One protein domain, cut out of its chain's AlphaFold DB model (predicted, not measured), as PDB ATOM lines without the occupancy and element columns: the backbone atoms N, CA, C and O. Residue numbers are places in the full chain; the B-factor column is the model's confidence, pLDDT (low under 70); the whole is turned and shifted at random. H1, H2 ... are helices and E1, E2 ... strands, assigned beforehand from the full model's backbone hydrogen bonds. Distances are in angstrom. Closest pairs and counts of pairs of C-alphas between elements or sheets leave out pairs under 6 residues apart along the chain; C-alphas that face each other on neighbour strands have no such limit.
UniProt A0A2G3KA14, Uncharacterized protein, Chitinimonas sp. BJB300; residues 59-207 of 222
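AT A GLANCE: This is residues 59 to 207 of the 222 residues of an uncharacterized protein of Chitinimonas sp. BJB300 (UniProt A0A2G3KA14). One strongly twisted sheet is folded back on itself, with E1 as hinge, into a small, nearly closed barrel, E3 and E2 facing E4 and E5. The hairpin E6 and E7 packs crosswise on it at E1 and E4, H2 packs on its E2 side, H3 grazes it with one end, and H1 and H4 lie off it. The printed part has 149 residues, with four named helices and seven named strands in the order H1 E1 H2 E2 E3 E4 H3 E5 E6 E7 H4. The larger sheet, E3 E2 E1 E4 E5, and the sheet E6 E7 are antiparallel; the class is mixed, helices and strands. The whole is compact, with a radius of gyration of the C-alphas of 15.5 A and spans of 41 by 38 by 25 A.

HOW THE PARTS SIT: H1, residues 62 to 65, is not on the larger sheet. E1, residues 69 to 79, bends by 84 degrees at residue 75. H2, residues 83 to 91, is on the sheet at a height of 9.3 A, and on the local plane it runs along E1 at 11 degrees; the closest C-alphas are those of Leu 78 and Ala 85, 5.6 A. E2, residues 101 to 107, is antiparallel to E1, with N 78 and O 102 2.8 A apart. E3, residues 110 to 116, forms a hairpin with E2, with N 105 and O 112 at 2.8 A. E4, residues 127 to 131, is antiparallel to E1, with N 72 and O 128 at 3.0 A. H3, residues 144 to 156, only grazes the sheet, with residues 154 to 156. E5, residues 161 to 165, is antiparallel to E4, with N 129 and O 164 at 2.9 A; its closest C-alpha to E3 is that of Ile 162, 5.4 A from that of Val 116. E6, residues 169 to 172, and E7, residues 180 to 183, form a hairpin, with N 170 and O 182 at 2.8 A. This pair and the larger sheet form a sandwich, two sheets face to face, their strands at 80 degrees; the closest C-alphas of E1 and E6 are those of Thr 73 and Gly 171, 5.7 A. H4, residues 199 to 205, is not on the larger sheet and is apart from H1. In H2, H3 and H4 every O i to N i+4 pair is within hydrogen-bond range; H1 is too short for one.

IN THESE COORDINATES: C-alpha 62 begins H1 at (204.743, 239.131, 224.551). E1 is 24.0 A long, E2 18.7 A, and E3 and H3 18.3 A each. C-alpha 205 ends H4 at (215.643, 229.131, 232.101).

THE WHOLE: The C-alphas farthest apart, of Asp 139 and Asn 176, are 43.7 A apart. The printed part has no cut. The links E4 to H3 and E7 to H4 are long. Mean pLDDT of the printed part is 87.4; residues 173 to 179 are under 70.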
ATOM      1  N   LYS A  59     212.277 241.738 225.660       95.06
ATOM      2  CA  LYS A  59     211.607 242.819 226.404       95.06
ATOM      3  C   LYS A  59     210.390 243.399 225.680       95.06
ATOM      4  O   LYS A  59     209.357 243.592 226.310       95.06
ATOM      5  N   ASP A  60     210.505 243.618 224.373       94.62
ATOM      6  CA  ASP A  60     209.449 244.226 223.552       94.62
ATOM      7  C   ASP A  60     208.482 243.194 222.934       94.62
ATOM      8  O   ASP A  60     207.623 243.542 222.124       94.62
ATOM      9  N   LYS A  61     208.608 241.913 223.303       95.81
ATOM     10  CA  LYS A  61     207.742 240.810 222.855       95.81
ATOM     11  C   LYS A  61     206.739 240.427 223.944       95.81
ATOM     12  O   LYS A  61     206.920 240.750 225.115       95.81
ATOM     13  N   GLU A  62     205.710 239.660 223.575       95.62
ATOM     14  CA  GLU A  62     204.743 239.131 224.551       95.62
ATOM     15  C   GLU A  62     205.412 238.256 225.619       95.62
ATOM     16  O   GLU A  62     205.114 238.413 226.800       95.62
ATOM     17  N   GLU A  63     206.388 237.420 225.242       95.31
ATOM     18  CA  GLU A  63     207.129 236.588 226.205       95.31
ATOM     19  C   GLU A  63     207.876 237.440 227.262       95.31
ATOM     20  O   GLU A  63     208.004 237.028 228.410       95.31
ATOM     21  N   GLY A  64     208.294 238.673 226.931       95.19
ATOM     22  CA  GLY A  64     208.963 239.592 227.865       95.19
ATOM     23  C   GLY A  64     208.055 240.192 228.944       95.19
ATOM     24  O   GLY A  64     208.551 240.779 229.915       95.19
ATOM     25  N   LYS A  65     206.733 240.050 228.803       96.62
ATOM     26  CA  LYS A  65     205.721 240.459 229.797       96.62
ATOM     27  C   LYS A  65     205.381 239.340 230.781       96.62
ATOM     28  O   LYS A  65     204.698 239.573 231.775       96.62
ATOM     29  N   VAL A  66     205.832 238.122 230.498       96.56
ATOM     30  CA  VAL A  66     205.506 236.931 231.272       96.56
ATOM     31  C   VAL A  66     206.589 236.690 232.320       96.56
ATOM     32  O   VAL A  66     207.775 236.652 232.007       96.56
ATOM     33  N   LYS A  67     206.181 236.480 233.576       95.50
ATOM     34  CA  LYS A  67     207.078 236.001 234.637       95.50
ATOM     35  C   LYS A  67     207.293 234.489 234.492       95.50
ATOM     36  O   LYS A  67     206.299 233.751 234.532       95.50
ATOM     37  N   PRO A  68     208.538 234.004 234.338       95.25
ATOM     38  CA  PRO A  68     208.816 232.572 234.340       95.25
ATOM     39  C   PRO A  68     208.437 231.943 235.680       95.25
ATOM     40  O   PRO A  68     208.750 232.495 236.740       95.25
ATOM     41  N   ARG A  69     207.766 230.790 235.627       95.00
ATOM     42  CA  ARG A  69     207.352 230.012 236.799       95.00
ATOM     43  C   ARG A  69     208.101 228.696 236.802       95.00
ATOM     44  O   ARG A  69     208.050 227.954 235.821       95.00
ATOM     45  N   LEU A  70     208.805 228.429 237.890       93.00
ATOM     46  CA  LEU A  70     209.649 227.256 238.027       93.00
ATOM     47  C   LEU A  70     209.278 226.495 239.289       93.00
ATOM     48  O   LEU A  70     208.830 227.090 240.267       93.00
ATOM     49  N   ILE A  71     209.478 225.183 239.270       92.38
ATOM     50  CA  ILE A  71     209.168 224.316 240.405       92.38
ATOM     51  C   ILE A  71     210.429 223.724 241.018       92.38
ATOM     52  O   ILE A  71     211.356 223.312 240.322       92.38
ATOM     53  N   SER A  72     210.461 223.681 242.341       91.50
ATOM     54  CA  SER A  72     211.565 223.125 243.120       91.50
ATOM     55  C   SER A  72     211.045 222.364 244.328       91.50
ATOM     56  O   SER A  72     209.898 222.526 244.736       91.50
ATOM     57  N   THR A  73     211.879 221.495 244.892       91.31
ATOM     58  CA  THR A  73     211.583 220.813 246.159       91.31
ATOM     59  C   THR A  73     212.331 221.482 247.289       91.31
ATOM     60  O   THR A  73     213.516 221.772 247.173       91.31
ATOM     61  N   VAL A  74     211.641 221.740 248.386       90.88
ATOM     62  CA  VAL A  74     212.221 222.347 249.578       90.88
ATOM     63  C   VAL A  74     213.016 221.288 250.331       90.88
ATOM     64  O   VAL A  74     212.460 220.264 250.718       90.88
ATOM     65  N   LEU A  75     214.304 221.540 250.553       87.56
ATOM     66  CA  LEU A  75     215.174 220.671 251.352       87.56
ATOM     67  C   LEU A  75     215.182 221.069 252.821       87.56
ATOM     68  O   LEU A  75     215.281 220.222 253.692       87.56
ATOM     69  N   THR A  76     215.116 222.367 253.094       89.00
ATOM     70  CA  THR A  76     215.008 222.886 254.455       89.00
ATOM     71  C   THR A  76     214.453 224.304 254.423       89.00
ATOM     72  O   THR A  76     214.563 225.006 253.410       89.00
ATOM     73  N   VAL A  77     213.841 224.718 255.529       89.88
ATOM     74  CA  VAL A  77     213.332 226.073 255.742       89.88
ATOM     75  C   VAL A  77     213.849 226.558 257.083       89.88
ATOM     76  O   VAL A  77     213.589 225.932 258.107       89.88
ATOM     77  N   LEU A  78     214.545 227.686 257.065       90.06
ATOM     78  CA  LEU A  78     215.098 228.324 258.246       90.06
ATOM     79  C   LEU A  78     214.398 229.672 258.462       90.06
ATOM     80  O   LEU A  78     214.396 230.518 257.557       90.06
ATOM     81  N   PRO A  79     213.785 229.913 259.630       87.44
ATOM     82  CA  PRO A  79     213.310 231.238 260.007       87.44
ATOM     83  C   PRO A  79     214.437 232.273 259.910       87.44
ATOM     84  O   PRO A  79     215.537 232.035 260.400       87.44
ATOM     85  N   ALA A  80     214.172 233.463 259.356       83.69
ATOM     86  CA  ALA A  80     215.209 234.497 259.204       83.69
ATOM     87  C   ALA A  80     215.796 235.002 260.542       83.69
ATOM     88  O   ALA A  80     216.819 235.682 260.553       83.69
ATOM     89  N   SER A  81     215.150 234.688 261.672       81.88
ATOM     90  CA  SER A  81     215.660 234.960 263.020       81.88
ATOM     91  C   SER A  81     216.797 234.032 263.454       81.88
ATOM     92  O   SER A  81     217.455 234.321 264.453       81.88
ATOM     93  N   GLU A  82     217.006 232.911 262.766       87.19
ATOM     94  CA  GLU A  82     218.068 231.964 263.095       87.19
ATOM     95  C   GLU A  82     219.429 232.445 262.556       87.19
ATOM     96  O   GLU A  82     219.494 232.980 261.445       87.19
ATOM     97  N   PRO A  83     220.536 232.261 263.305       87.12
ATOM     98  CA  PRO A  83     221.867 232.691 262.864       87.12
ATOM     99  C   PRO A  83     222.290 232.104 261.511       87.12
ATOM    100  O   PRO A  83     222.873 232.809 260.690       87.12
ATOM    101  N   GLU A  84     221.948 230.840 261.266       84.44
ATOM    102  CA  GLU A  84     222.245 230.113 260.025       84.44
ATOM    103  C   GLU A  84     221.508 230.733 258.828       84.44
ATOM    104  O   GLU A  84     222.092 230.948 257.766       84.44
ATOM    105  N   ALA A  85     220.243 231.128 259.013       85.19
ATOM    106  CA  ALA A  85     219.488 231.846 257.991       85.19
ATOM    107  C   ALA A  85     220.098 233.224 257.695       85.19
ATOM    108  O   ALA A  85     220.155 233.637 256.537       85.19
ATOM    109  N   ALA A  86     220.576 233.936 258.721       83.50
ATOM    110  CA  ALA A  86     221.216 235.239 258.552       83.50
ATOM    111  C   ALA A  86     222.526 235.148 257.749       83.50
ATOM    112  O   ALA A  86     222.810 236.031 256.931       83.50
ATOM    113  N   GLU A  87     223.304 234.082 257.948       86.00
ATOM    114  CA  GLU A  87     224.498 233.795 257.151       86.00
ATOM    115  C   GLU A  87     224.130 233.514 255.691       86.00
ATOM    116  O   GLU A  87     224.630 234.201 254.799       86.00
ATOM    117  N   LEU A  88     223.156 232.633 255.444       85.25
ATOM    118  CA  LEU A  88     222.679 232.330 254.090       85.25
ATOM    119  C   LEU A  88     222.132 233.564 253.360       85.25
ATOM    120  O   LEU A  88     222.409 233.747 252.172       85.25
ATOM    121  N   ILE A  89     221.387 234.436 254.050       84.06
ATOM    122  CA  ILE A  89     220.895 235.707 253.493       84.06
ATOM    123  C   ILE A  89     222.066 236.569 253.027       84.06
ATOM    124  O   ILE A  89     222.039 237.110 251.919       84.06
ATOM    125  N   LYS A  90     223.102 236.688 253.863       83.56
ATOM    126  CA  LYS A  90     224.289 237.490 253.567       83.56
ATOM    127  C   LYS A  90     225.084 236.908 252.400       83.56
ATOM    128  O   LYS A  90     225.444 237.655 251.495       83.56
ATOM    129  N   GLU A  91     225.348 235.606 252.408       81.62
ATOM    130  CA  GLU A  91     226.122 234.927 251.360       81.62
ATOM    131  C   GLU A  91     225.444 235.007 249.990       81.62
ATOM    132  O   GLU A  91     226.114 235.187 248.973       81.62
ATOM    133  N   ASN A  92     224.112 234.942 249.964       78.12
ATOM    134  CA  ASN A  92     223.326 234.946 248.730       78.12
ATOM    135  C   ASN A  92     222.820 236.344 248.333       78.12
ATOM    136  O   ASN A  92     222.041 236.467 247.389       78.12
ATOM    137  N   ASN A  93     223.264 237.404 249.025       79.00
ATOM    138  CA  ASN A  93     222.826 238.790 248.810       79.00
ATOM    139  C   ASN A  93     221.292 238.946 248.779       79.00
ATOM    140  O   ASN A  93     220.749 239.727 247.995       79.00
ATOM    141  N   LEU A  94     220.587 238.190 249.619       82.88
ATOM    142  CA  LEU A  94     219.131 238.246 249.713       82.88
ATOM    143  C   LEU A  94     218.706 239.457 250.564       82.88
ATOM    144  O   LEU A  94     219.402 239.819 251.518       82.88
ATOM    145  N   PRO A  95     217.563 240.106 250.275       82.69
ATOM    146  CA  PRO A  95     217.058 241.159 251.144       82.69
ATOM    147  C   PRO A  95     216.690 240.609 252.524       82.69
ATOM    148  O   PRO A  95     216.013 239.591 252.652       82.69
ATOM    149  N   ASN A  96     217.072 241.334 253.574       79.12
ATOM    150  CA  ASN A  96     216.602 241.039 254.921       79.12
ATOM    151  C   ASN A  96     215.162 241.558 255.084       79.12
ATOM    152  O   ASN A  96     214.936 242.771 255.138       79.12
ATOM    153  N   VAL A  97     214.192 240.645 255.120       81.06
ATOM    154  CA  VAL A  97     212.760 240.956 255.226       81.06
ATOM    155  C   VAL A  97     212.242 240.472 256.583       81.06
ATOM    156  O   VAL A  97     212.261 239.272 256.844       81.06
ATOM    157  N   PRO A  98     211.752 241.359 257.468       78.75
ATOM    158  CA  PRO A  98     211.210 240.937 258.756       78.75
ATOM    159  C   PRO A  98     210.068 239.923 258.605       78.75
ATOM    160  O   PRO A  98     209.135 240.140 257.833       78.75
ATOM    161  N   GLY A  99     210.135 238.824 259.360       78.62
ATOM    162  CA  GLY A  99     209.125 237.761 259.327       78.62
ATOM    163  C   GLY A  99     209.184 236.854 258.093       78.62
ATOM    164  O   GLY A  99     208.276 236.043 257.910       78.62
ATOM    165  N   SER A 100     210.215 236.970 257.249       82.81
ATOM    166  CA  SER A 100     210.470 235.986 256.197       82.81
ATOM    167  C   SER A 100     211.158 234.736 256.750       82.81
ATOM    168  O   SER A 100     211.684 234.702 257.865       82.81
ATOM    169  N   SER A 101     211.140 233.682 255.943       88.94
ATOM    170  CA  SER A 101     212.015 232.523 256.109       88.94
ATOM    171  C   SER A 101     212.898 232.391 254.876       88.94
ATOM    172  O   SER A 101     212.602 232.949 253.817       88.94
ATOM    173  N   VAL A 102     213.982 231.646 255.014       88.75
ATOM    174  CA  VAL A 102     214.874 231.273 253.924       88.75
ATOM    175  C   VAL A 102     214.654 229.796 253.653       88.75
ATOM    176  O   VAL A 102     214.687 228.988 254.573       88.75
ATOM    177  N   ALA A 103     214.415 229.436 252.401       91.25
ATOM    178  CA  ALA A 103     214.324 228.050 251.982       91.25
ATOM    179  C   ALA A 103     215.552 227.686 251.151       91.25
ATOM    180  O   ALA A 103     215.913 228.404 250.215       91.25
ATOM    181  N   ILE A 104     216.149 226.540 251.466       89.56
ATOM    182  CA  ILE A 104     217.056 225.867 250.542       89.56
ATOM    183  C   ILE A 104     216.183 224.979 249.670       89.56
ATOM    184  O   ILE A 104     215.477 224.094 250.161       89.56
ATOM    185  N   VAL A 105     216.205 225.247 248.373       88.94
ATOM    186  CA  VAL A 105     215.405 224.536 247.386       88.94
ATOM    187  C   VAL A 105     216.291 223.775 246.424       88.94
ATOM    188  O   VAL A 105     217.435 224.142 246.167       88.94
ATOM    189  N   TYR A 106     215.726 222.727 245.858       85.75
ATOM    190  CA  TYR A 106     216.394 221.817 244.959       85.75
ATOM    191  C   TYR A 106     215.667 221.760 243.624       85.75
ATOM    192  O   TYR A 106     214.441 221.617 243.566       85.75
ATOM    193  N   THR A 107     216.431 221.927 242.553       82.38
ATOM    194  CA  THR A 107     215.969 221.956 241.163       82.38
ATOM    195  C   THR A 107     216.661 220.840 240.376       82.38
ATOM    196  O   THR A 107     217.693 220.336 240.822       82.38
ATOM    197  N   PRO A 108     216.194 220.506 239.159       78.12
ATOM    198  CA  PRO A 108     216.912 219.577 238.282       78.12
ATOM    199  C   PRO A 108     218.337 220.024 237.910       78.12
ATOM    200  O   PRO A 108     219.111 219.231 237.382       78.12
ATOM    201  N   TYR A 109     218.683 221.291 238.152       78.00
ATOM    202  CA  TYR A 109     219.928 221.911 237.700       78.00
ATOM    203  C   TYR A 109     220.847 222.355 238.841       78.00
ATOM    204  O   TYR A 109     221.883 222.967 238.570       78.00
ATOM    205  N   GLY A 110     220.474 222.054 240.087       78.62
ATOM    206  CA  GLY A 110     221.220 222.449 241.274       78.62
ATOM    207  C   GLY A 110     220.333 222.882 242.437       78.62
ATOM    208  O   GLY A 110     219.101 222.886 242.346       78.62
ATOM    209  N   TRP A 111     220.961 223.289 243.533       82.44
ATOM    210  CA  TRP A 111     220.286 223.821 244.718       82.44
ATOM    211  C   TRP A 111     220.358 225.349 244.751       82.44
ATOM    212  O   TRP A 111     221.281 225.945 244.217       82.44
ATOM    213  N   SER A 112     219.394 226.011 245.376       84.69
ATOM    214  CA  SER A 112     219.366 227.471 245.483       84.69
ATOM    215  C   SER A 112     218.858 227.897 246.850       84.69
ATOM    216  O   SER A 112     218.107 227.164 247.495       84.69
ATOM    217  N   VAL A 113     219.231 229.099 247.273       87.38
ATOM    218  CA  VAL A 113     218.716 229.728 248.489       87.38
ATOM    219  C   VAL A 113     217.726 230.807 248.082       87.38
ATOM    220  O   VAL A 113     218.061 231.722 247.330       87.38
ATOM    221  N   MET A 114     216.494 230.707 248.570       87.94
ATOM    222  CA  MET A 114     215.417 231.625 248.210       87.94
ATOM    223  C   MET A 114     214.700 232.152 249.442       87.94
ATOM    224  O   MET A 114     214.518 231.448 250.432       87.94
ATOM    225  N   LEU A 115     214.228 233.392 249.356       84.81
ATOM    226  CA  LEU A 115     213.319 233.937 250.354       84.81
ATOM    227  C   LEU A 115     211.919 233.350 250.179       84.81
ATOM    228  O   LEU A 115     211.367 233.309 249.073       84.81
ATOM    229  N   VAL A 116     211.339 232.949 251.301       87.12
ATOM    230  CA  VAL A 116     209.923 232.630 251.428       87.12
ATOM    231  C   VAL A 116     209.174 233.929 251.689       87.12
ATOM    232  O   VAL A 116     209.516 234.690 252.601       87.12
ATOM    233  N   LYS A 117     208.137 234.180 250.889       81.12
ATOM    234  CA  LYS A 117     207.259 235.335 251.070       81.12
ATOM    235  C   LYS A 117     206.691 235.357 252.500       81.12
ATOM    236  O   LYS A 117     206.185 234.327 252.952       81.12
ATOM    237  N   PRO A 118     206.715 236.502 253.210       81.06
ATOM    238  CA  PRO A 118     206.114 236.597 254.536       81.06
ATOM    239  C   PRO A 118     204.657 236.115 254.539       81.06
ATOM    240  O   PRO A 118     203.869 236.488 253.669       81.06
ATOM    241  N   GLY A 119     204.308 235.275 255.514       83.19
ATOM    242  CA  GLY A 119     202.970 234.687 255.650       83.19
ATOM    243  C   GLY A 119     202.700 233.452 254.782       83.19
ATOM    244  O   GLY A 119     201.630 232.862 254.915       83.19
ATOM    245  N   LEU A 120     203.636 233.031 253.924       87.88
ATOM    246  CA  LEU A 120     203.554 231.745 253.234       87.88
ATOM    247  C   LEU A 120     204.190 230.652 254.100       87.88
ATOM    248  O   LEU A 120     205.386 230.685 254.379       87.88
ATOM    249  N   GLU A 121     203.393 229.666 254.500       90.81
ATOM    250  CA  GLU A 121     203.897 228.488 255.203       90.81
ATOM    251  C   GLU A 121     204.483 227.484 254.207       90.81
ATOM    252  O   GLU A 121     203.777 226.957 253.347       90.81
ATOM    253  N   VAL A 122     205.778 227.208 254.348       91.94
ATOM    254  CA  VAL A 122     206.522 226.239 253.539       91.94
ATOM    255  C   VAL A 122     207.192 225.241 254.475       91.94
ATOM    256  O   VAL A 122     207.700 225.620 255.529       91.94
ATOM    257  N   LYS A 123     207.188 223.962 254.100       91.25
ATOM    258  CA  LYS A 123     207.802 222.868 254.859       91.25
ATOM    259  C   LYS A 123     208.795 222.103 253.998       91.25
ATOM    260  O   LYS A 123     208.696 222.087 252.772       91.25
ATOM    261  N   GLU A 124     209.718 221.433 254.669       89.25
ATOM    262  CA  GLU A 124     210.617 220.466 254.049       89.25
ATOM    263  C   GLU A 124     209.847 219.401 253.246       89.25
ATOM    264  O   GLU A 124     208.727 219.017 253.599       89.25
ATOM    265  N   ASN A 125     210.453 218.947 252.149       86.06
ATOM    266  CA  ASN A 125     209.931 217.988 251.175       86.06
ATOM    267  C   ASN A 125     208.679 218.445 250.409       86.06
ATOM    268  O   ASN A 125     208.145 217.688 249.597       86.06
ATOM    269  N   GLN A 126     208.209 219.678 250.609       92.38
ATOM    270  CA  GLN A 126     207.164 220.238 249.761       92.38
ATOM    271  C   GLN A 126     207.739 220.695 248.424       92.38
ATOM    272  O   GLN A 126     208.843 221.235 248.349       92.38
ATOM    273  N   VAL A 127     206.948 220.531 247.366       93.62
ATOM    274  CA  VAL A 127     207.214 221.205 246.099       93.62
ATOM    275  C   VAL A 127     206.661 222.619 246.177       93.62
ATOM    276  O   VAL A 127     205.537 222.840 246.631       93.62
ATOM    277  N   VAL A 128     207.447 223.579 245.717       94.62
ATOM    278  CA  VAL A 128     207.066 224.984 245.634       94.62
ATOM    279  C   VAL A 128     207.191 225.481 244.206       94.62
ATOM    280  O   VAL A 128     208.018 224.998 243.436       94.62
ATOM    281  N   GLU A 129     206.369 226.464 243.860       93.44
ATOM    282  CA  GLU A 129     206.554 227.259 242.652       93.44
ATOM    283  C   GLU A 129     207.212 228.584 243.035       93.44
ATOM    284  O   GLU A 129     206.708 229.330 243.887       93.44
ATOM    285  N   PHE A 130     208.340 228.879 242.400       92.12
ATOM    286  CA  PHE A 130     209.017 230.158 242.503       92.12
ATOM    287  C   PHE A 130     208.992 230.881 241.162       92.12
ATOM    288  O   PHE A 130     208.932 230.280 240.088       92.12
ATOM    289  N   THR A 131     209.006 232.204 241.230       92.56
ATOM    290  CA  THR A 131     208.917 233.064 240.050       92.56
ATOM    291  C   THR A 131     210.192 233.856 239.857       92.56
ATOM    292  O   THR A 131     210.804 234.319 240.823       92.56
ATOM    293  N   LEU A 132     210.570 234.017 238.592       92.19
ATOM    294  CA  LEU A 132     211.594 234.955 238.151       92.19
ATOM    295  C   LEU A 132     210.930 236.245 237.641       92.19
ATOM    296  O   LEU A 132     209.744 236.237 237.293       92.19
ATOM    297  N   PRO A 133     211.665 237.368 237.605       93.75
ATOM    298  CA  PRO A 133     211.134 238.624 237.084       93.75
ATOM    299  C   PRO A 133     210.875 238.530 235.579       93.75
ATOM    300  O   PRO A 133     211.571 237.805 234.870       93.75
ATOM    301  N   ALA A 134     209.911 239.296 235.080       95.81
ATOM    302  CA  ALA A 134     209.703 239.486 233.651       95.81
ATOM    303  C   ALA A 134     210.765 240.447 233.085       95.81
ATOM    304  O   ALA A 134     211.299 241.299 233.796       95.81
ATOM    305  N   ALA A 135     211.048 240.382 231.782       95.69
ATOM    306  CA  ALA A 135     211.980 241.320 231.140       95.69
ATOM    307  C   ALA A 135     211.486 242.779 231.205       95.69
ATOM    308  O   ALA A 135     212.267 243.735 231.252       95.69
ATOM    309  N   THR A 136     210.169 242.958 231.229       96.06
ATOM    310  CA  THR A 136     209.513 244.259 231.386       96.06
ATOM    311  C   THR A 136     209.630 244.846 232.792       96.06
ATOM    312  O   THR A 136     209.507 246.058 232.912       96.06
ATOM    313  N   ASP A 137     209.984 244.052 233.812       95.88
ATOM    314  CA  ASP A 137     210.200 244.555 235.177       95.88
ATOM    315  C   ASP A 137     211.464 245.439 235.301       95.88
ATOM    316  O   ASP A 137     211.649 246.110 236.316       95.88
ATOM    317  N   PHE A 138     212.346 245.451 234.292       95.12
ATOM    318  CA  PHE A 138     213.625 246.172 234.319       95.12
ATOM    319  C   PHE A 138     213.638 247.396 233.412       95.12
ATOM    320  O   PHE A 138     213.635 247.250 232.195       95.12
ATOM    321  N   ASP A 139     213.773 248.597 233.963       91.94
ATOM    322  CA  ASP A 139     213.804 249.824 233.151       91.94
ATOM    323  C   ASP A 139     215.122 250.025 232.381       91.94
ATOM    324  O   ASP A 139     215.155 250.715 231.366       91.94
ATOM    325  N   ASP A 140     216.215 249.418 232.852       92.56
ATOM    326  CA  ASP A 140     217.567 249.603 232.317       92.56
ATOM    327  C   ASP A 140     218.355 248.284 232.426       92.56
ATOM    328  O   ASP A 140     218.888 247.945 233.482       92.56
ATOM    329  N   LEU A 141     218.379 247.515 231.330       92.94
ATOM    330  CA  LEU A 141     219.068 246.218 231.233       92.94
ATOM    331  C   LEU A 141     220.573 246.356 230.920       92.94
ATOM    332  O   LEU A 141     221.289 245.354 230.849       92.94
ATOM    333  N   ASP A 142     221.066 247.573 230.686       92.94
ATOM    334  CA  ASP A 142     222.492 247.852 230.480       92.94
ATOM    335  C   ASP A 142     223.198 248.167 231.807       92.94
ATOM    336  O   ASP A 142     224.400 247.934 231.953       92.94
ATOM    337  N   ASN A 143     222.449 248.631 232.809       93.19
ATOM    338  CA  ASN A 143     222.970 248.996 234.116       93.19
ATOM    339  C   ASN A 143     222.788 247.883 235.163       93.19
ATOM    340  O   ASN A 143     221.749 247.767 235.815       93.19
ATOM    341  N   GLN A 144     223.850 247.107 235.389       85.81
ATOM    342  CA  GLN A 144     223.854 245.990 236.344       85.81
ATOM    343  C   GLN A 144     223.483 246.397 237.782       85.81
ATOM    344  O   GLN A 144     222.799 245.641 238.467       85.81
ATOM    345  N   GLU A 145     223.873 247.587 238.245       89.69
ATOM    346  CA  GLU A 145     223.533 248.048 239.599       89.69
ATOM    347  C   GLU A 145     222.040 248.371 239.735       89.69
ATOM    348  O   GLU A 145     221.405 247.998 240.727       89.69
ATOM    349  N   LYS A 146     221.432 248.975 238.706       90.06
ATOM    350  CA  LYS A 146     219.972 249.160 238.669       90.06
ATOM    351  C   LYS A 146     219.240 247.825 238.607       90.06
ATOM    352  O   LYS A 146     218.250 247.654 239.311       90.06
ATOM    353  N   MET A 147     219.739 246.865 237.826       90.88
ATOM    354  CA  MET A 147     219.148 245.526 237.765       90.88
ATOM    355  C   MET A 147     219.174 244.824 239.127       90.88
ATOM    356  O   MET A 147     218.142 244.323 239.567       90.88
ATOM    357  N   LYS A 148     220.314 244.834 239.831       87.88
ATOM    358  CA  LYS A 148     220.431 244.274 241.192       87.88
ATOM    359  C   LYS A 148     219.489 244.958 242.180       87.88
ATOM    360  O   LYS A 148     218.828 244.285 242.973       87.88
ATOM    361  N   THR A 149     219.398 246.286 242.106       89.31
ATOM    362  CA  THR A 149     218.479 247.070 242.942       89.31
ATOM    363  C   THR A 149     217.038 246.632 242.691       89.31
ATOM    364  O   THR A 149     216.329 246.287 243.636       89.31
ATOM    365  N   LYS A 150     216.634 246.527 241.419       91.94
ATOM    366  CA  LYS A 150     215.285 246.105 241.035       91.94
ATOM    367  C   LYS A 150     214.969 244.666 241.452       91.94
ATOM    368  O   LYS A 150     213.882 244.409 241.956       91.94
ATOM    369  N   LEU A 151     215.920 243.740 241.315       89.19
ATOM    370  CA  LEU A 151     215.781 242.365 241.815       89.19
ATOM    371  C   LEU A 151     215.515 242.340 243.322       89.19
ATOM    372  O   LEU A 151     214.589 241.672 243.777       89.19
ATOM    373  N   THR A 152     216.292 243.113 244.082       87.50
ATOM    374  CA  THR A 152     216.135 243.221 245.538       87.50
ATOM    375  C   THR A 152     214.769 243.797 245.919       87.50
ATOM    376  O   THR A 152     214.173 243.377 246.910       87.50
ATOM    377  N   GLU A 153     214.260 244.773 245.165       89.69
ATOM    378  CA  GLU A 153     212.911 245.325 245.357       89.69
ATOM    379  C   GLU A 153     211.827 244.268 245.122       89.69
ATOM    380  O   GLU A 153     211.000 244.045 246.006       89.69
ATOM    381  N   LEU A 154     211.890 243.562 243.988       90.25
ATOM    382  CA  LEU A 154     210.922 242.525 243.610       90.25
ATOM    383  C   LEU A 154     210.945 241.310 244.551       90.25
ATOM    384  O   LEU A 154     209.937 240.633 244.736       90.25
ATOM    385  N   GLN A 155     212.099 240.972 245.129       86.75
ATOM    386  CA  GLN A 155     212.181 239.922 246.150       86.75
ATOM    387  C   GLN A 155     211.540 240.380 247.464       86.75
ATOM    388  O   GLN A 155     210.856 239.608 248.131       86.75
ATOM    389  N   ARG A 156     211.751 241.645 247.839       85.75
ATOM    390  CA  ARG A 156     211.269 242.214 249.102       85.75
ATOM    391  C   ARG A 156     209.755 242.392 249.134       85.75
ATOM    392  O   ARG A 156     209.150 242.155 250.175       85.75
ATOM    393  N   ASP A 157     209.150 242.808 248.026       86.00
ATOM    394  CA  ASP A 157     207.691 242.921 247.903       86.00
ATOM    395  C   ASP A 157     207.001 241.560 247.644       86.00
ATOM    396  O   ASP A 157     205.772 241.453 247.678       86.00
ATOM    397  N   GLY A 158     207.798 240.503 247.442       80.62
ATOM    398  CA  GLY A 158     207.334 239.145 247.182       80.62
ATOM    399  C   GLY A 158     206.808 238.931 245.763       80.62
ATOM    400  O   GLY A 158     206.095 237.955 245.542       80.62
ATOM    401  N   SER A 159     207.123 239.815 244.814       85.12
ATOM    402  CA  SER A 159     206.776 239.703 243.390       85.12
ATOM    403  C   SER A 159     207.562 238.630 242.645       85.12
ATOM    404  O   SER A 159     207.125 238.228 241.560       85.12
ATOM    405  N   ILE A 160     208.724 238.240 243.176       88.00
ATOM    406  CA  ILE A 160     209.565 237.126 242.719       88.00
ATOM    407  C   ILE A 160     210.046 236.301 243.922       88.00
ATOM    408  O   ILE A 160     209.938 236.744 245.065       88.00
ATOM    409  N   GLY A 161     210.560 235.093 243.688       88.00
ATOM    410  CA  GLY A 161     210.860 234.116 244.746       88.00
ATOM    411  C   GLY A 161     209.715 233.125 244.952       88.00
ATOM    412  O   GLY A 161     208.882 232.970 244.055       88.00
ATOM    413  N   ILE A 162     209.675 232.433 246.096       91.31
ATOM    414  CA  ILE A 162     208.685 231.375 246.360       91.31
ATOM    415  C   ILE A 162     207.288 231.989 246.520       91.31
ATOM    416  O   ILE A 162     207.047 232.773 247.440       91.31
ATOM    417  N   GLN A 163     206.371 231.619 245.623       87.44
ATOM    418  CA  GLN A 163     205.023 232.192 245.548       87.44
ATOM    419  C   GLN A 163     203.948 231.281 246.123       87.44
ATOM    420  O   GLN A 163     202.952 231.765 246.657       87.44
ATOM    421  N   SER A 164     204.108 229.968 245.972       91.69
ATOM    422  CA  SER A 164     203.092 229.008 246.394       91.69
ATOM    423  C   SER A 164     203.678 227.628 246.653       91.69
ATOM    424  O   SER A 164     204.731 227.268 246.126       91.69
ATOM    425  N   VAL A 165     202.957 226.850 247.456       94.38
ATOM    426  CA  VAL A 165     203.185 225.415 247.621       94.38
ATOM    427  C   VAL A 165     202.363 224.670 246.570       94.38
ATOM    428  O   VAL A 165     201.165 224.915 246.420       94.38
ATOM    429  N   ARG A 166     202.999 223.740 245.863       93.88
ATOM    430  CA  ARG A 166     202.387 222.860 244.864       93.88
ATOM    431  C   ARG A 166     202.061 221.519 245.507       93.88
ATOM    432  O   ARG A 166     202.814 220.556 245.394       93.88
ATOM    433  N   SER A 167     200.938 221.466 246.223       92.44
ATOM    434  CA  SER A 167     200.467 220.239 246.887       92.44
ATOM    435  C   SER A 167     200.088 219.126 245.907       92.44
ATOM    436  O   SER A 167     199.989 217.968 246.303       92.44
ATOM    437  N   ASP A 168     199.892 219.475 244.636       92.56
ATOM    438  CA  ASP A 168     199.674 218.554 243.527       92.56
ATOM    439  C   ASP A 168     200.960 217.864 243.047       92.56
ATOM    440  O   ASP A 168     200.882 216.941 242.233       92.56
ATOM    441  N   CYS A 169     202.127 218.302 243.525       92.69
ATOM    442  CA  CYS A 169     203.423 217.847 243.052       92.69
ATOM    443  C   CYS A 169     204.228 217.103 244.123       92.69
ATOM    444  O   CYS A 169     204.076 217.295 245.329       92.69
ATOM    445  N   THR A 170     205.131 216.244 243.665       89.88
ATOM    446  CA  THR A 170     206.084 215.500 244.490       89.88
ATOM    447  C   THR A 170     207.430 215.492 243.784       89.88
ATOM    448  O   THR A 170     207.505 215.133 242.604       89.88
ATOM    449  N   GLY A 171     208.479 215.910 244.490       84.25
ATOM    450  CA  GLY A 171     209.858 215.808 244.026       84.25
ATOM    451  C   GLY A 171     210.561 214.628 244.679       84.25
ATOM    452  O   GLY A 171     210.397 214.391 245.874       84.25
ATOM    453  N   ASP A 172     211.332 213.888 243.889       78.62
ATOM    454  CA  ASP A 172     212.180 212.806 244.378       78.62
ATOM    455  C   ASP A 172     213.597 213.331 244.634       78.62
ATOM    456  O   ASP A 172     214.316 213.711 243.707       78.62
ATOM    457  N   THR A 173     213.978 213.354 245.909       65.56
ATOM    458  CA  THR A 173     215.285 213.799 246.411       65.56
ATOM    459  C   THR A 173     216.154 212.636 246.907       65.56
ATOM    460  O   THR A 173     217.198 212.869 247.512       65.56
ATOM    461  N   SER A 174     215.765 211.376 246.656       60.41
ATOM    462  CA  SER A 174     216.334 210.164 247.280       60.41
ATOM    463  C   SER A 174     217.775 209.788 246.870       60.41
ATOM    464  O   SER A 174     218.282 208.731 247.254       60.41
ATOM    465  N   GLY A 175     218.483 210.670 246.162       51.66
ATOM    466  CA  GLY A 175     219.950 210.738 246.199       51.66
ATOM    467  C   GLY A 175     220.734 209.744 245.339       51.66
ATOM    468  O   GLY A 175     221.955 209.720 245.447       51.66
ATOM    469  N   ASN A 176     220.094 208.947 244.475       48.56
ATOM    470  CA  ASN A 176     220.801 208.000 243.589       48.56
ATOM    471  C   ASN A 176     220.440 208.117 242.094       48.56
ATOM    472  O   ASN A 176     220.924 207.330 241.282       48.56
ATOM    473  N   GLY A 177     219.597 209.078 241.716       53.31
ATOM    474  CA  GLY A 177     219.183 209.321 240.333       53.31
ATOM    475  C   GLY A 177     218.988 210.812 240.054       53.31
ATOM    476  O   GLY A 177     218.986 211.599 241.002       53.31
ATOM    477  N   PRO A 178     218.830 211.208 238.775       60.69
ATOM    478  CA  PRO A 178     218.557 212.595 238.425       60.69
ATOM    479  C   PRO A 178     217.281 213.048 239.128       60.69
ATOM    480  O   PRO A 178     216.279 212.326 239.124       60.69
ATOM    481  N   PHE A 179     217.325 214.239 239.725       69.25
ATOM    482  CA  PHE A 179     216.161 214.835 240.367       69.25
ATOM    483  C   PHE A 179     214.966 214.805 239.414       69.25
ATOM    484  O   PHE A 179     215.042 215.269 238.272       69.25
ATOM    485  N   SER A 180     213.861 214.242 239.889       77.31
ATOM    486  CA  SER A 180     212.637 214.122 239.111       77.31
ATOM    487  C   SER A 180     211.475 214.726 239.876       77.31
ATOM    488  O   SER A 180     211.433 214.710 241.108       77.31
ATOM    489  N   MET A 181     210.529 215.284 239.133       85.94
ATOM    490  CA  MET A 181     209.322 215.850 239.702       85.94
ATOM    491  C   MET A 181     208.113 215.331 238.952       85.94
ATOM    492  O   MET A 181     208.121 215.204 237.725       85.94
ATOM    493  N   SER A 182     207.061 215.042 239.703       89.56
ATOM    494  CA  SER A 182     205.756 214.715 239.154       89.56
ATOM    495  C   SER A 182     204.704 215.648 239.726       89.56
ATOM    496  O   SER A 182     204.814 216.071 240.873       89.56
ATOM    497  N   CYS A 183     203.689 215.964 238.931       90.94
ATOM    498  CA  CYS A 183     202.504 216.693 239.361       90.94
ATOM    499  C   CYS A 183     201.273 215.935 238.868       90.94
ATOM    500  O   CYS A 183     201.202 215.562 237.695       90.94
ATOM    501  N   ASN A 184     200.319 215.659 239.758       91.81
ATOM    502  CA  ASN A 184     199.135 214.839 239.469       91.81
ATOM    503  C   ASN A 184     199.476 213.488 238.802       91.81
ATOM    504  O   ASN A 184     198.793 213.039 237.882       91.81
ATOM    505  N   GLY A 185     200.575 212.856 239.229       87.38
ATOM    506  CA  GLY A 185     201.035 211.560 238.714       87.38
ATOM    507  C   GLY A 185     201.696 211.591 237.329       87.38
ATOM    508  O   GLY A 185     202.073 210.535 236.827       87.38
ATOM    509  N   SER A 186     201.863 212.766 236.715       90.25
ATOM    510  CA  SER A 186     202.573 212.931 235.439       90.25
ATOM    511  C   SER A 186     203.940 213.587 235.650       90.25
ATOM    512  O   SER A 186     204.058 214.410 236.559       90.25
ATOM    513  N   PRO A 187     204.961 213.283 234.824       89.88
ATOM    514  CA  PRO A 187     206.224 214.017 234.845       89.88
ATOM    515  C   PRO A 187     205.981 215.522 234.697       89.88
ATOM    516  O   PRO A 187     205.222 215.950 233.825       89.88
ATOM    517  N   ALA A 188     206.607 216.315 235.560       89.31
ATOM    518  CA  ALA A 188     206.462 217.760 235.570       89.31
ATOM    519  C   ALA A 188     207.662 218.428 234.896       89.31
ATOM    520  O   ALA A 188     208.814 218.070 235.142       89.31
ATOM    521  N   ASN A 189     207.385 219.429 234.063       90.25
ATOM    522  CA  ASN A 189     208.425 220.287 233.508       90.25
ATOM    523  C   ASN A 189     208.947 221.238 234.584       90.25
ATOM    524  O   ASN A 189     208.166 221.753 235.381       90.25
ATOM    525  N   PHE A 190     210.248 221.530 234.552       89.94
ATOM    526  CA  PHE A 190     210.854 222.497 235.467       89.94
ATOM    527  C   PHE A 190     210.240 223.894 235.331       89.94
ATOM    528  O   PHE A 190     209.926 224.521 236.337       89.94
ATOM    529  N   VAL A 191     210.031 224.356 234.093       93.50
ATOM    530  CA  VAL A 191     209.303 225.593 233.781       93.50
ATOM    531  C   VAL A 191     207.833 225.242 233.540       93.50
ATOM    532  O   VAL A 191     207.513 224.528 232.588       93.50
ATOM    533  N   THR A 192     206.923 225.721 234.391       93.06
ATOM    534  CA  THR A 192     205.510 225.292 234.373       93.06
ATOM    535  C   THR A 192     204.675 225.985 233.303       93.06
ATOM    536  O   THR A 192     203.680 225.425 232.853       93.06
ATOM    537  N   ASN A 193     205.098 227.166 232.857       95.19
ATOM    538  CA  ASN A 193     204.512 227.913 231.743       95.19
ATOM    539  C   ASN A 193     205.442 227.940 230.519       95.19
ATOM    540  O   ASN A 193     205.618 228.977 229.881       95.19
ATOM    541  N   ALA A 194     206.093 226.807 230.227       93.56
ATOM    542  CA  ALA A 194     207.098 226.703 229.169       93.56
ATOM    543  C   ALA A 194     206.570 227.062 227.767       93.56
ATOM    544  O   ALA A 194     207.311 227.585 226.943       93.56
ATOM    545  N   ASP A 195     205.286 226.824 227.510       96.19
ATOM    546  CA  ASP A 195     204.589 227.134 226.258       96.19
ATOM    547  C   ASP A 195     204.554 228.636 225.918       96.19
ATOM    548  O   ASP A 195     204.287 229.006 224.776       96.19
ATOM    549  N   GLN A 196     204.852 229.501 226.891       96.81
ATOM    550  CA  GLN A 196     204.852 230.958 226.742       96.81
ATOM    551  C   GLN A 196     206.214 231.529 226.323       96.81
ATOM    552  O   GLN A 196     206.330 232.740 226.131       96.81
ATOM    553  N   PHE A 197     207.237 230.683 226.185       95.12
ATOM    554  CA  PHE A 197     208.611 231.104 225.923       95.12
ATOM    555  C   PHE A 197     209.175 230.462 224.657       95.12
ATOM    556  O   PHE A 197     208.907 229.305 224.336       95.12
ATOM    557  N   SER A 198     210.014 231.212 223.944       92.06
ATOM    558  CA  SER A 198     210.825 230.662 222.856       92.06
ATOM    559  C   SER A 198     211.861 229.651 223.371       92.06
ATOM    560  O   SER A 198     212.312 229.732 224.515       92.06
ATOM    561  N   GLN A 199     212.298 228.722 222.509       90.12
ATOM    562  CA  GLN A 199     213.274 227.688 222.885       90.12
ATOM    563  C   GLN A 199     214.572 228.284 223.449       90.12
ATOM    564  O   GLN A 199     215.067 227.807 224.459       90.12
ATOM    565  N   THR A 200     215.080 229.370 222.862       85.62
ATOM    566  CA  THR A 200     216.279 230.058 223.364       85.62
ATOM    567  C   THR A 200     216.102 230.554 224.802       85.62
ATOM    568  O   THR A 200     217.023 230.452 225.611       85.62
ATOM    569  N   THR A 201     214.921 231.082 225.140       90.00
ATOM    570  CA  THR A 201     214.594 231.518 226.504       90.00
ATOM    571  C   THR A 201     214.468 230.321 227.443       90.00
ATOM    572  O   THR A 201     214.978 230.367 228.559       90.00
ATOM    573  N   LEU A 202     213.842 229.228 226.991       90.88
ATOM    574  CA  LEU A 202     213.736 227.986 227.760       90.88
ATOM    575  C   LEU A 202     215.101 227.350 228.032       90.88
ATOM    576  O   LEU A 202     215.326 226.864 229.137       90.88
ATOM    577  N   ASP A 203     216.017 227.371 227.068       86.88
ATOM    578  CA  ASP A 203     217.373 226.843 227.236       86.88
ATOM    579  C   ASP A 203     218.128 227.599 228.336       86.88
ATOM    580  O   ASP A 203     218.843 226.986 229.130       86.88
ATOM    581  N   TRP A 204     217.928 228.919 228.424       87.25
ATOM    582  CA  TRP A 204     218.462 229.731 229.517       87.25
ATOM    583  C   TRP A 204     217.744 229.466 230.846       87.25
ATOM    584  O   TRP A 204     218.410 229.253 231.853       87.25
ATOM    585  N   LEU A 205     216.406 229.413 230.874       88.12
ATOM    586  CA  LEU A 205     215.643 229.131 232.101       88.12
ATOM    587  C   LEU A 205     216.004 227.774 232.718       88.12
ATOM    588  O   LEU A 205     216.054 227.638 233.936       88.12
ATOM    589  N   ASN A 206     216.288 226.780 231.879       85.00
ATOM    590  CA  ASN A 206     216.713 225.451 232.303       85.00
ATOM    591  C   ASN A 206     218.219 225.366 232.608       85.00
ATOM    592  O   ASN A 206     218.699 224.319 233.024       85.00
ATOM    593  N   ASN A 207     219.002 226.424 232.391       78.69
ATOM    594  CA  ASN A 207     220.415 226.456 232.764       78.69
ATOM    595  C   ASN A 207     220.946 227.900 232.861       78.69
ATOM    596  O   ASN A 207     221.778 228.311 232.044       78.69
TER     597      ASN A 207